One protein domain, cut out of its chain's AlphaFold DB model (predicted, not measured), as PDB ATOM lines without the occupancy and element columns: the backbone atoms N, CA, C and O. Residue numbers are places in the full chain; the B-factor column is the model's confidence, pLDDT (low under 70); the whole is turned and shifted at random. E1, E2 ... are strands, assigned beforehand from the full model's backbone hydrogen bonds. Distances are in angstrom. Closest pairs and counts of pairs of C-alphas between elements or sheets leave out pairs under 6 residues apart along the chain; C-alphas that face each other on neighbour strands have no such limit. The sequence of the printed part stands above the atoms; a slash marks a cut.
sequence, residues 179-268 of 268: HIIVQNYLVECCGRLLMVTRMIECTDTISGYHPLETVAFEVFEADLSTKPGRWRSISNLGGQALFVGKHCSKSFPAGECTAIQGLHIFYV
ATOM      1  N   HIS A 179     107.475  94.562  76.385       74.69
ATOM      2  CA  HIS A 179     108.431  95.420  75.679       74.69
ATOM      3  C   HIS A 179     108.603  96.743  76.417       74.69
ATOM      4  O   HIS A 179     107.671  97.217  77.062       74.69
ATOM      5  N   ILE A 180     109.772  97.370  76.284       77.69
ATOM      6  CA  ILE A 180     110.008  98.720  76.805       77.69
ATOM      7  C   ILE A 180     109.857  99.734  75.672       77.69
ATOM      8  O   ILE A 180     110.567  99.671  74.670       77.69
ATOM      9  N   ILE A 181     108.954 100.694  75.855       79.06
ATOM     10  CA  ILE A 181     108.825 101.878  75.005       79.06
ATOM     11  C   ILE A 181     109.515 103.053  75.693       79.06
ATOM     12  O   ILE A 181     109.372 103.256  76.899       79.06
ATOM     13  N   VAL A 182     110.244 103.845  74.911       81.25
ATOM     14  CA  VAL A 182     110.916 105.058  75.379       81.25
ATOM     15  C   VAL A 182     110.150 106.293  74.908       81.25
ATOM     16  O   VAL A 182     109.748 106.377  73.749       81.25
ATOM     17  N   GLN A 183     109.945 107.253  75.810       83.81
ATOM     18  CA  GLN A 183     109.406 108.577  75.502       83.81
ATOM     19  C   GLN A 183     110.343 109.656  76.033       83.81
ATOM     20  O   GLN A 183     110.733 109.602  77.195       83.81
ATOM     21  N   ASN A 184     110.670 110.644  75.204       88.56
ATOM     22  CA  ASN A 184     111.594 111.716  75.561       88.56
ATOM     23  C   ASN A 184     110.875 113.061  75.624       88.56
ATOM     24  O   ASN A 184     110.060 113.374  74.756       88.56
ATOM     25  N   TYR A 185     111.204 113.850  76.646       90.12
ATOM     26  CA  TYR A 185     110.633 115.173  76.880       90.12
ATOM     27  C   TYR A 185     111.735 116.216  77.065       90.12
ATOM     28  O   TYR A 185     112.670 115.993  77.830       90.12
ATOM     29  N   LEU A 186     111.610 117.374  76.423       92.81
ATOM     30  CA  LEU A 186     112.458 118.542  76.647       92.81
ATOM     31  C   LEU A 186     111.870 119.460  77.709       92.81
ATOM     32  O   LEU A 186     110.692 119.827  77.664       92.81
ATOM     33  N   VAL A 187     112.723 119.919  78.618       91.88
ATOM     34  CA  VAL A 187     112.346 120.859  79.670       91.88
ATOM     35  C   VAL A 187     113.485 121.828  79.969       91.88
ATOM     36  O   VAL A 187     114.646 121.439  80.080       91.88
ATOM     37  N   GLU A 188     113.146 123.108  80.102       91.88
ATOM     38  CA  GLU A 188     114.054 124.109  80.663       91.88
ATOM     39  C   GLU A 188     114.004 124.031  82.196       91.88
ATOM     40  O   GLU A 188     112.930 123.928  82.798       91.88
ATOM     41  N   CYS A 189     115.177 124.009  82.827       90.69
ATOM     42  CA  CYS A 189     115.338 123.844  84.265       90.69
ATOM     43  C   CYS A 189     116.525 124.659  84.789       90.69
ATOM     44  O   CYS A 189     117.677 124.214  84.733       90.69
ATOM     45  N   CYS A 190     116.226 125.838  85.338       87.81
ATOM     46  CA  CYS A 190     117.194 126.746  85.961       87.81
ATOM     47  C   CYS A 190     118.384 127.078  85.050       87.81
ATOM     48  O   CYS A 190     119.539 126.939  85.453       87.81
ATOM     49  N   GLY A 191     118.117 127.485  83.809       89.75
ATOM     50  CA  GLY A 191     119.170 127.830  82.854       89.75
ATOM     51  C   GLY A 191     119.870 126.619  82.232       89.75
ATOM     52  O   GLY A 191     120.877 126.787  81.546       89.75
ATOM     53  N   ARG A 192     119.321 125.412  82.413       93.94
ATOM     54  CA  ARG A 192     119.749 124.189  81.726       93.94
ATOM     55  C   ARG A 192     118.641 123.684  80.815       93.94
ATOM     56  O   ARG A 192     117.465 123.745  81.173       93.94
ATOM     57  N   LEU A 193     119.019 123.132  79.669       95.50
ATOM     58  CA  LEU A 193     118.112 122.380  78.809       95.50
ATOM     59  C   LEU A 193     118.288 120.893  79.093       95.50
ATOM     60  O   LEU A 193     119.383 120.353  78.920       95.50
ATOM     61  N   LEU A 194     117.217 120.249  79.547       95.56
ATOM     62  CA  LEU A 194     117.222 118.843  79.924       95.56
ATOM     63  C   LEU A 194     116.346 118.026  78.974       95.56
ATOM     64  O   LEU A 194     115.266 118.470  78.579       95.56
ATOM     65  N   MET A 195     116.791 116.812  78.671       94.38
ATOM     66  CA  MET A 195     115.973 115.743  78.118       94.38
ATOM     67  C   MET A 195     115.657 114.742  79.229       94.38
ATOM     68  O   MET A 195     116.561 114.222  79.879       94.38
ATOM     69  N   VAL A 196     114.373 114.476  79.447       92.81
ATOM     70  CA  VAL A 196     113.884 113.451  80.369       92.81
ATOM     71  C   VAL A 196     113.396 112.268  79.555       92.81
ATOM     72  O   VAL A 196     112.428 112.379  78.805       92.81
ATOM     73  N   THR A 197     114.058 111.136  79.727       90.38
ATOM     74  CA  THR A 197     113.743 109.867  79.086       90.38
ATOM     75  C   THR A 197     112.900 109.036  80.035       90.38
ATOM     76  O   THR A 197     113.334 108.692  81.130       90.38
ATOM     77  N   ARG A 198     111.682 108.703  79.623       88.25
ATOM     78  CA  ARG A 198     110.749 107.843  80.348       88.25
ATOM     79  C   ARG A 198     110.718 106.469  79.702       88.25
ATOM     80  O   ARG A 198     110.403 106.350  78.518       88.25
ATOM     81  N   MET A 199     110.982 105.441  80.494       85.56
ATOM     82  CA  MET A 199     110.861 104.046  80.080       85.56
ATOM     83  C   MET A 199     109.517 103.497  80.551       85.56
ATOM     84  O   MET A 199     109.147 103.642  81.718       85.56
ATOM     85  N   ILE A 200     108.777 102.880  79.639       81.38
ATOM     86  CA  ILE A 200     107.415 102.402  79.866       81.38
ATOM     87  C   ILE A 200     107.366 100.925  79.504       81.38
ATOM     88  O   ILE A 200     107.680 100.566  78.372       81.38
ATOM     89  N   GLU A 201     106.958 100.078  80.444       82.88
ATOM     90  CA  GLU A 201     106.662  98.682  80.132       82.88
ATOM     91  C   GLU A 201     105.308  98.598  79.426       82.88
ATOM     92  O   GLU A 201     104.320  99.180  79.876       82.88
ATOM     93  N   CYS A 202     105.264  97.866  78.320       73.94
ATOM     94  CA  CYS A 202     104.076  97.632  77.516       73.94
ATOM     95  C   CYS A 202     103.882  96.136  77.286       73.94
ATOM     96  O   CYS A 202     104.855  95.403  77.125       73.94
ATOM     97  N   THR A 203     102.632  95.684  77.205       71.88
ATOM     98  CA  THR A 203     102.313  94.322  76.751       71.88
ATOM     99  C   THR A 203     101.886  94.305  75.295       71.88
ATOM    100  O   THR A 203     101.193  95.212  74.821       71.88
ATOM    101  N   ASP A 204     102.265  93.229  74.606       67.00
ATOM    102  CA  ASP A 204     101.707  92.906  73.299       67.00
ATOM    103  C   ASP A 204     100.261  92.436  73.447       67.00
ATOM    104  O   ASP A 204      99.961  91.460  74.140       67.00
ATOM    105  N   THR A 205      99.347  93.105  72.748       59.03
ATOM    106  CA  THR A 205      97.987  92.602  72.549       59.03
ATOM    107  C   THR A 205      97.624  92.635  71.072       59.03
ATOM    108  O   THR A 205      98.204  93.378  70.282       59.03
ATOM    109  N   ILE A 206      96.594  91.875  70.697       56.22
ATOM    110  CA  ILE A 206      96.048  91.830  69.328       56.22
ATOM    111  C   ILE A 206      95.619  93.234  68.835       56.22
ATOM    112  O   ILE A 206      95.561  93.473  67.631       56.22
ATOM    113  N   SER A 207      95.344  94.183  69.743       57.78
ATOM    114  CA  SER A 207      94.956  95.568  69.434       57.78
ATOM    115  C   SER A 207      96.108  96.587  69.486       57.78
ATOM    116  O   SER A 207      95.857  97.783  69.326       57.78
ATOM    117  N   GLY A 208      97.354  96.134  69.674       60.66
ATOM    118  CA  GLY A 208      98.560  96.962  69.769       60.66
ATOM    119  C   GLY A 208      99.212  96.946  71.157       60.66
ATOM    120  O   GLY A 208      98.878  96.123  72.011       60.66
ATOM    121  N   TYR A 209     100.157  97.866  71.374       61.41
ATOM    122  CA  TYR A 209     100.861  98.031  72.647       61.41
ATOM    123  C   TYR A 209      99.983  98.750  73.676       61.41
ATOM    124  O   TYR A 209      99.498  99.853  73.407       61.41
ATOM    125  N   HIS A 210      99.835  98.171  74.871       64.81
ATOM    126  CA  HIS A 210      99.212  98.852  76.014       64.81
ATOM    127  C   HIS A 210     100.267  99.160  77.082       64.81
ATOM    128  O   HIS A 210     100.871  98.222  77.604       64.81
ATOM    129  N   PRO A 211     100.492 100.444  77.420       65.81
ATOM    130  CA  PRO A 211     101.307 100.863  78.550       65.81
ATOM    131  C   PRO A 211     100.771 100.266  79.842       65.81
ATOM    132  O   PRO A 211      99.592 100.423  80.161       65.81
ATOM    133  N   LEU A 212     101.656  99.624  80.590       71.19
ATOM    134  CA  LEU A 212     101.393  99.142  81.936       71.19
ATOM    135  C   LEU A 212     101.816 100.196  82.953       71.19
ATOM    136  O   LEU A 212     100.988 100.748  83.673       71.19
ATOM    137  N   GLU A 213     103.115 100.485  82.992       79.00
ATOM    138  CA  GLU A 213     103.720 101.267  84.060       79.00
ATOM    139  C   GLU A 213     104.981 101.985  83.572       79.00
ATOM    140  O   GLU A 213     105.650 101.567  82.627       79.00
ATOM    141  N   THR A 214     105.300 103.100  84.228       83.75
ATOM    142  CA  THR A 214     106.607 103.747  84.077       83.75
ATOM    143  C   THR A 214     107.625 103.011  84.922       83.75
ATOM    144  O   THR A 214     107.504 103.007  86.141       83.75
ATOM    145  N   VAL A 215     108.635 102.425  84.288       85.31
ATOM    146  CA  VAL A 215     109.640 101.628  85.001       85.31
ATOM    147  C   VAL A 215     110.806 102.471  85.498       85.31
ATOM    148  O   VAL A 215     111.379 102.172  86.541       85.31
ATOM    149  N   ALA A 216     111.171 103.521  84.759       86.69
ATOM    150  CA  ALA A 216     112.314 104.360  85.091       86.69
ATOM    151  C   ALA A 216     112.260 105.716  84.383       86.69
ATOM    152  O   ALA A 216     111.597 105.883  83.352       86.69
ATOM    153  N   PHE A 217     113.035 106.652  84.930       88.88
ATOM    154  CA  PHE A 217     113.409 107.893  84.274       88.88
ATOM    155  C   PHE A 217     114.928 108.025  84.207       88.88
ATOM    156  O   PHE A 217     115.621 107.746  85.184       88.88
ATOM    157  N   GLU A 218     115.418 108.533  83.086       91.06
ATOM    158  CA  GLU A 218     116.781 109.034  82.929       91.06
ATOM    159  C   GLU A 218     116.729 110.512  82.549       91.06
ATOM    160  O   GLU A 218     115.773 110.976  81.923       91.06
ATOM    161  N   VAL A 219     117.749 111.271  82.945       92.44
ATOM    162  CA  VAL A 219     117.822 112.702  82.648       92.44
ATOM    163  C   VAL A 219     119.180 113.027  82.058       92.44
ATOM    164  O   VAL A 219     120.221 112.649  82.599       92.44
ATOM    165  N   PHE A 220     119.155 113.770  80.960       93.94
ATOM    166  CA  PHE A 220     120.334 114.249  80.262       93.94
ATOM    167  C   PHE A 220     120.309 115.770  80.189       93.94
ATOM    168  O   PHE A 220     119.296 116.371  79.850       93.94
ATOM    169  N   GLU A 221     121.434 116.401  80.486       95.06
ATOM    170  CA  GLU A 221     121.668 117.823  80.270       95.06
ATOM    171  C   GLU A 221     122.342 118.036  78.913       95.06
ATOM    172  O   GLU A 221     123.284 117.317  78.568       95.06
ATOM    173  N   ALA A 222     121.879 119.026  78.150       94.75
ATOM    174  CA  ALA A 222     122.543 119.448  76.923       94.75
ATOM    175  C   ALA A 222     123.805 120.265  77.258       94.75
ATOM    176  O   ALA A 222     123.721 121.437  77.626       94.75
ATOM    177  N   ASP A 223     124.983 119.664  77.098       92.88
ATOM    178  CA  ASP A 223     126.266 120.363  77.141       92.88
ATOM    179  C   ASP A 223     126.544 120.984  75.766       92.88
ATOM    180  O   ASP A 223     127.011 120.327  74.833       92.88
ATOM    181  N   LEU A 224     126.216 122.272  75.648       91.50
ATOM    182  CA  LEU A 224     126.393 123.070  74.432       91.50
ATOM    183  C   LEU A 224     127.728 123.832  74.404       91.50
ATOM    184  O   LEU A 224     127.900 124.740  73.587       91.50
ATOM    185  N   SER A 225     128.663 123.512  75.307       89.88
ATOM    186  CA  SER A 225     129.983 124.155  75.345       89.88
ATOM    187  C   SER A 225     130.909 123.686  74.213       89.88
ATOM    188  O   SER A 225     131.843 124.400  73.843       89.88
ATOM    189  N   THR A 226     130.632 122.518  73.626       86.19
ATOM    190  CA  THR A 226     131.363 121.934  72.493       86.19
ATOM    191  C   THR A 226     130.557 122.020  71.193       86.19
ATOM    192  O   THR A 226     129.352 122.263  71.207       86.19
ATOM    193  N   LYS A 227     131.220 121.825  70.042       87.75
ATOM    194  CA  LYS A 227     130.569 121.719  68.724       87.75
ATOM    195  C   LYS A 227     131.056 120.452  67.991       87.75
ATOM    196  O   LYS A 227     132.236 120.418  67.642       87.75
ATOM    197  N   PRO A 228     130.190 119.447  67.744       87.56
ATOM    198  CA  PRO A 228     128.807 119.373  68.217       87.56
ATOM    199  C   PRO A 228     128.734 119.343  69.755       87.56
ATOM    200  O   PRO A 228     129.700 118.998  70.445       87.56
ATOM    201  N   GLY A 229     127.600 119.782  70.290       90.50
ATOM    202  CA  GLY A 229     127.247 119.596  71.690       90.50
ATOM    203  C   GLY A 229     126.998 118.120  71.993       90.50
ATOM    204  O   GLY A 229     126.998 117.269  71.101       90.50
ATOM    205  N   ARG A 230     126.780 117.805  73.267       91.31
ATOM    206  CA  ARG A 230     126.557 116.429  73.723       91.31
ATOM    207  C   ARG A 230     125.526 116.366  74.834       91.31
ATOM    208  O   ARG A 230     125.389 117.295  75.625       91.31
ATOM    209  N   TRP A 231     124.858 115.229  74.940       92.62
ATOM    210  CA  TRP A 231     124.050 114.900  76.105       92.62
ATOM    211  C   TRP A 231     124.932 114.361  77.233       92.62
ATOM    212  O   TRP A 231     125.756 113.471  77.017       92.62
ATOM    213  N   ARG A 232     124.752 114.878  78.450       91.56
ATOM    214  CA  ARG A 232     125.419 114.397  79.666       91.56
ATOM    215  C   ARG A 232     124.381 113.872  80.647       91.56
ATOM    216  O   ARG A 232     123.507 114.627  81.056       91.56
ATOM    217  N   SER A 233     124.488 112.608  81.051       91.75
ATOM    218  CA  SER A 233     123.606 112.046  82.081       91.75
ATOM    219  C   SER A 233     123.787 112.787  83.409       91.75
ATOM    220  O   SER A 233     124.915 113.078  83.815       91.75
ATOM    221  N   ILE A 234     122.675 113.103  84.072       91.38
ATOM    222  CA  ILE A 234     122.659 113.743  85.386       91.38
ATOM    223  C   ILE A 234     121.739 112.981  86.339       91.38
ATOM    224  O   ILE A 234     120.691 112.469  85.957       91.38
ATOM    225  N   SER A 235     122.112 112.959  87.616       87.75
ATOM    226  CA  SER A 235     121.335 112.339  88.696       87.75
ATOM    227  C   SER A 235     120.810 113.351  89.719       87.75
ATOM    228  O   SER A 235     120.142 112.970  90.677       87.75
ATOM    229  N   ASN A 236     121.092 114.645  89.527       87.69
ATOM    230  CA  ASN A 236     120.717 115.710  90.454       87.69
ATOM    231  C   ASN A 236     120.111 116.918  89.721       87.69
ATOM    232  O   ASN A 236     120.727 117.514  88.834       87.69
ATOM    233  N   LEU A 237     118.911 117.314  90.146       89.31
ATOM    234  CA  LEU A 237     118.177 118.453  89.597       89.31
ATOM    235  C   LEU A 237     118.462 119.774  90.319       89.31
ATOM    236  O   LEU A 237     118.000 120.809  89.855       89.31
ATOM    237  N   GLY A 238     119.248 119.774  91.398       87.56
ATOM    238  CA  GLY A 238     119.602 120.988  92.136       87.56
ATOM    239  C   GLY A 238     118.415 121.570  92.905       87.56
ATOM    240  O   GLY A 238     118.131 122.759  92.799       87.56
ATOM    241  N   GLY A 239     117.676 120.720  93.626       85.69
ATOM    242  CA  GLY A 239     116.482 121.137  94.371       85.69
ATOM    243  C   GLY A 239     115.283 121.481  93.484       85.69
ATOM    244  O   GLY A 239     114.373 122.172  93.936       85.69
ATOM    245  N   GLN A 240     115.283 121.034  92.225       87.50
ATOM    246  CA  GLN A 240     114.146 121.164  91.314       87.50
ATOM    247  C   GLN A 240     113.377 119.843  91.196       87.50
ATOM    248  O   GLN A 240     113.955 118.759  91.280       87.50
ATOM    249  N   ALA A 241     112.081 119.953  90.946       86.75
ATOM    250  CA  ALA A 241     111.202 118.891  90.496       86.75
ATOM    251  C   ALA A 241     110.792 119.144  89.040       86.75
ATOM    252  O   ALA A 241     110.603 120.289  88.626       86.75
ATOM    253  N   LEU A 242     110.647 118.075  88.262       88.75
ATOM    254  CA  LEU A 242     110.209 118.117  86.870       88.75
ATOM    255  C   LEU A 242     108.820 117.501  86.748       88.75
ATOM    256  O   LEU A 242     108.568 116.411  87.250       88.75
ATOM    257  N   PHE A 243     107.938 118.175  86.022       85.94
ATOM    258  CA  PHE A 243     106.677 117.625  85.546       85.94
ATOM    259  C   PHE A 243     106.813 117.459  84.043       85.94
ATOM    260  O   PHE A 243     107.054 118.443  83.345       85.94
ATOM    261  N   VAL A 244     106.709 116.232  83.549       85.62
ATOM    262  CA  VAL A 244     106.874 115.906  82.130       85.62
ATOM    263  C   VAL A 244     105.647 115.179  81.615       85.62
ATOM    264  O   VAL A 244     105.007 114.418  82.330       85.62
ATOM    265  N   GLY A 245     105.304 115.412  80.362       79.81
ATOM    266  CA  GLY A 245     104.086 114.884  79.783       79.81
ATOM    267  C   GLY A 245     104.029 115.194  78.304       79.81
ATOM    268  O   GLY A 245     104.739 116.064  77.799       79.81
ATOM    269  N   LYS A 246     103.144 114.489  77.596       73.69
ATOM    270  CA  LYS A 246     102.988 114.659  76.146       73.69
ATOM    271  C   LYS A 246     102.678 116.111  75.770       73.69
ATOM    272  O   LYS A 246     103.120 116.562  74.723       73.69
ATOM    273  N   HIS A 247     101.928 116.809  76.629       72.81
ATOM    274  CA  HIS A 247     101.369 118.136  76.363       72.81
ATOM    275  C   HIS A 247     102.099 119.298  77.021       72.81
ATOM    276  O   HIS A 247     101.920 120.442  76.602       72.81
ATOM    277  N   CYS A 248     102.924 119.028  78.027       76.12
ATOM    278  CA  CYS A 248     103.667 120.051  78.740       76.12
ATOM    279  C   CYS A 248     104.875 119.431  79.436       76.12
ATOM    280  O   CYS A 248     104.852 118.273  79.847       76.12
ATOM    281  N   SER A 249     105.939 120.211  79.590       84.31
ATOM    282  CA  SER A 249     107.037 119.862  80.483       84.31
ATOM    283  C   SER A 249     107.528 121.120  81.177       84.31
ATOM    284  O   SER A 249     107.737 122.138  80.514       84.31
ATOM    285  N   LYS A 250     107.672 121.074  82.501       83.56
ATOM    286  CA  LYS A 250     108.030 122.243  83.305       83.56
ATOM    287  C   LYS A 250     108.804 121.855  84.563       83.56
ATOM    288  O   LYS A 250     108.573 120.793  85.135       83.56
ATOM    289  N   SER A 251     109.715 122.727  84.976       84.81
ATOM    290  CA  SER A 251     110.497 122.604  86.205       84.81
ATOM    291  C   SER A 251     109.969 123.537  87.299       84.81
ATOM    292  O   SER A 251     109.409 124.600  87.012       84.81
ATOM    293  N   PHE A 252     110.137 123.126  88.555       81.44
ATOM    294  CA  PHE A 252     109.760 123.893  89.743       81.44
ATOM    295  C   PHE A 252     110.758 123.676  90.872       81.44
ATOM    296  O   PHE A 252     111.282 122.571  90.991       81.44
ATOM    297  N   PRO A 253     110.943 124.649  91.776       81.75
ATOM    298  CA  PRO A 253     111.590 124.379  93.051       81.75
ATOM    299  C   PRO A 253     110.842 123.263  93.784       81.75
ATOM    300  O   PRO A 253     109.622 123.322  93.931       81.75
ATOM    301  N   ALA A 254     111.564 122.249  94.256       72.25
ATOM    302  CA  ALA A 254     110.981 121.113  94.965       72.25
ATOM    303  C   ALA A 254     110.442 121.487  96.367       72.25
ATOM    304  O   ALA A 254     109.759 120.680  96.990       72.25
ATOM    305  N   GLY A 255     110.707 122.705  96.862       67.62
ATOM    306  CA  GLY A 255     110.348 123.144  98.217       67.62
ATOM    307  C   GLY A 255     111.111 122.376  99.305       67.62
ATOM    308  O   GLY A 255     112.141 121.767  99.029       67.62
ATOM    309  N   GLU A 256     110.591 122.364 100.539       51.81
ATOM    310  CA  GLU A 256     111.139 121.601 101.685       51.81
ATOM    311  C   GLU A 256     111.007 120.065 101.544       51.81
ATOM    312  O   GLU A 256     111.352 119.317 102.457       51.81
ATOM    313  N   CYS A 257     110.597 119.548 100.378       46.72
ATOM    314  CA  CYS A 257     110.681 118.120 100.034       46.72
ATOM    315  C   CYS A 257     112.133 117.637  99.802       46.72
ATOM    316  O   CYS A 257     112.364 116.640  99.124       46.72
ATOM    317  N   THR A 258     113.128 118.301 100.394       45.50
ATOM    318  CA  THR A 258     114.545 117.906 100.396       45.50
ATOM    319  C   THR A 258     114.834 116.683 101.273       45.50
ATOM    320  O   THR A 258     115.969 116.217 101.314       45.50
ATOM    321  N   ALA A 259     113.833 116.156 101.989       41.81
ATOM    322  CA  ALA A 259     113.986 114.978 102.843       41.81
ATOM    323  C   ALA A 259     114.147 113.657 102.059       41.81
ATOM    324  O   ALA A 259     114.537 112.650 102.644       41.81
ATOM    325  N   ILE A 260     113.872 113.649 100.749       45.94
ATOM    326  CA  ILE A 260     114.033 112.471  99.889       45.94
ATOM    327  C   ILE A 260     115.161 112.759  98.894       45.94
ATOM    328  O   ILE A 260     115.029 113.614  98.024       45.94
ATOM    329  N   GLN A 261     116.286 112.054  99.022       49.12
ATOM    330  CA  GLN A 261     117.382 112.126  98.054       49.12
ATOM    331  C   GLN A 261     116.943 111.482  96.727       49.12
ATOM    332  O   GLN A 261     116.621 110.295  96.705       49.12
ATOM    333  N   GLY A 262     116.932 112.233  95.620       58.66
ATOM    334  CA  GLY A 262     116.653 111.678  94.289       58.66
ATOM    335  C   GLY A 262     116.172 112.692  93.246       58.66
ATOM    336  O   GLY A 262     116.036 113.884  93.515       58.66
ATOM    337  N   LEU A 263     115.917 112.207  92.026       70.69
ATOM    338  CA  LEU A 263     115.250 112.968  90.968       70.69
ATOM    339  C   LEU A 263     113.742 113.023  91.261       70.69
ATOM    340  O   LEU A 263     113.076 111.990  91.278       70.69
ATOM    341  N   HIS A 264     113.182 114.217  91.451       73.94
ATOM    342  CA  HIS A 264     111.737 114.394  91.615       73.94
ATOM    343  C   HIS A 264     111.082 114.599  90.248       73.94
ATOM    344  O   HIS A 264     111.028 115.722  89.751       73.94
ATOM    345  N   ILE A 265     110.629 113.514  89.619       72.81
ATOM    346  CA  ILE A 265     110.012 113.545  88.287       72.81
ATOM    347  C   ILE A 265     108.582 113.022  88.381       72.81
ATOM    348  O   ILE A 265     108.346 111.906  88.838       72.81
ATOM    349  N   PHE A 266     107.633 113.826  87.913       73.44
ATOM    350  CA  PHE A 266     106.214 113.504  87.866       73.44
ATOM    351  C   PHE A 266     105.751 113.454  86.410       73.44
ATOM    352  O   PHE A 266     106.042 114.363  85.632       73.44
ATOM    353  N   TYR A 267     105.023 112.400  86.042       63.59
ATOM    354  CA  TYR A 267     104.367 112.310  84.738       63.59
ATOM    355  C   TYR A 267     102.920 112.808  84.833       63.59
ATOM    356  O   TYR A 267     102.199 112.397  85.745       63.59
ATOM    357  N   VAL A 268     102.511 113.677  83.902       55.88
ATOM    358  CA  VAL A 268     101.185 114.330  83.842       55.88
ATOM    359  C   VAL A 268     100.509 114.174  82.487       55.88
ATOM    360  O   VAL A 268     101.209 114.197  81.446       55.88
TER     361      VAL A 268
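What this domain is: This is residues 179 to 268 of the 268 residues of a protein of Dichanthelium oligosanthes (UniProt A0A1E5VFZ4). A long, strongly twisted sheet, E1 E2 E3 E4, has the small sheet E6 E5 E7 over part of one face, a sandwich (two sheets face to face) with crossed strands. The larger sheet is an antiparallel meander, each strand the antiparallel neighbour of the one before; the smaller is mixed. The printed part has 90 residues, with seven named strands, E1 to E7 in chain order, and no named helix: all strand. It is only just loose, close to compact, with a radius of gyration of the C-alphas of 14.8 A and spans of 46 by 38 by 22 A.

Where its parts are: E1, residues 179 to 189, begins at C-alpha 179 (108.431, 95.420, 75.679) and is 30.5 A long. E2, residues 192 to 205, measures 39.4 A. E3, residues 208 to 223, measures 37.0 A and bends by 84 degrees at residue 212. E4 is residues 230 to 233, E5 240 to 244, E6 249 to 253. E7, residues 264 to 267, ends at C-alpha 267 (104.367, 112.310, 84.738).

How they stand to each other: E1 and E2 form a hairpin, with N 183 and O 198 2.9 A apart. In the hairpin E2 and E3, N 197 and O 218 are 2.8 A apart; in that of E3 and E4, N 221 and O 232, 2.8 A. E5 is antiparallel to E6, a hairpin with N 243 and O 250 2.8 A apart, and parallel to E7, with N 242 and O 264 2.8 A apart. Between the sheets, whose strands stand at 50 degrees, the closest C-alphas of E1 and E6 are Cys 189 and Ser 251, 5.4 A. E4 and E7 are apart.

The domain as a whole: The farthest C-alphas, Ile 206 and Ser 225, are 47.3 A apart. The printed part has no cut and no long link. Confidence is under 70 at residues 204 to 211, 255 to 262 and 267 to 268.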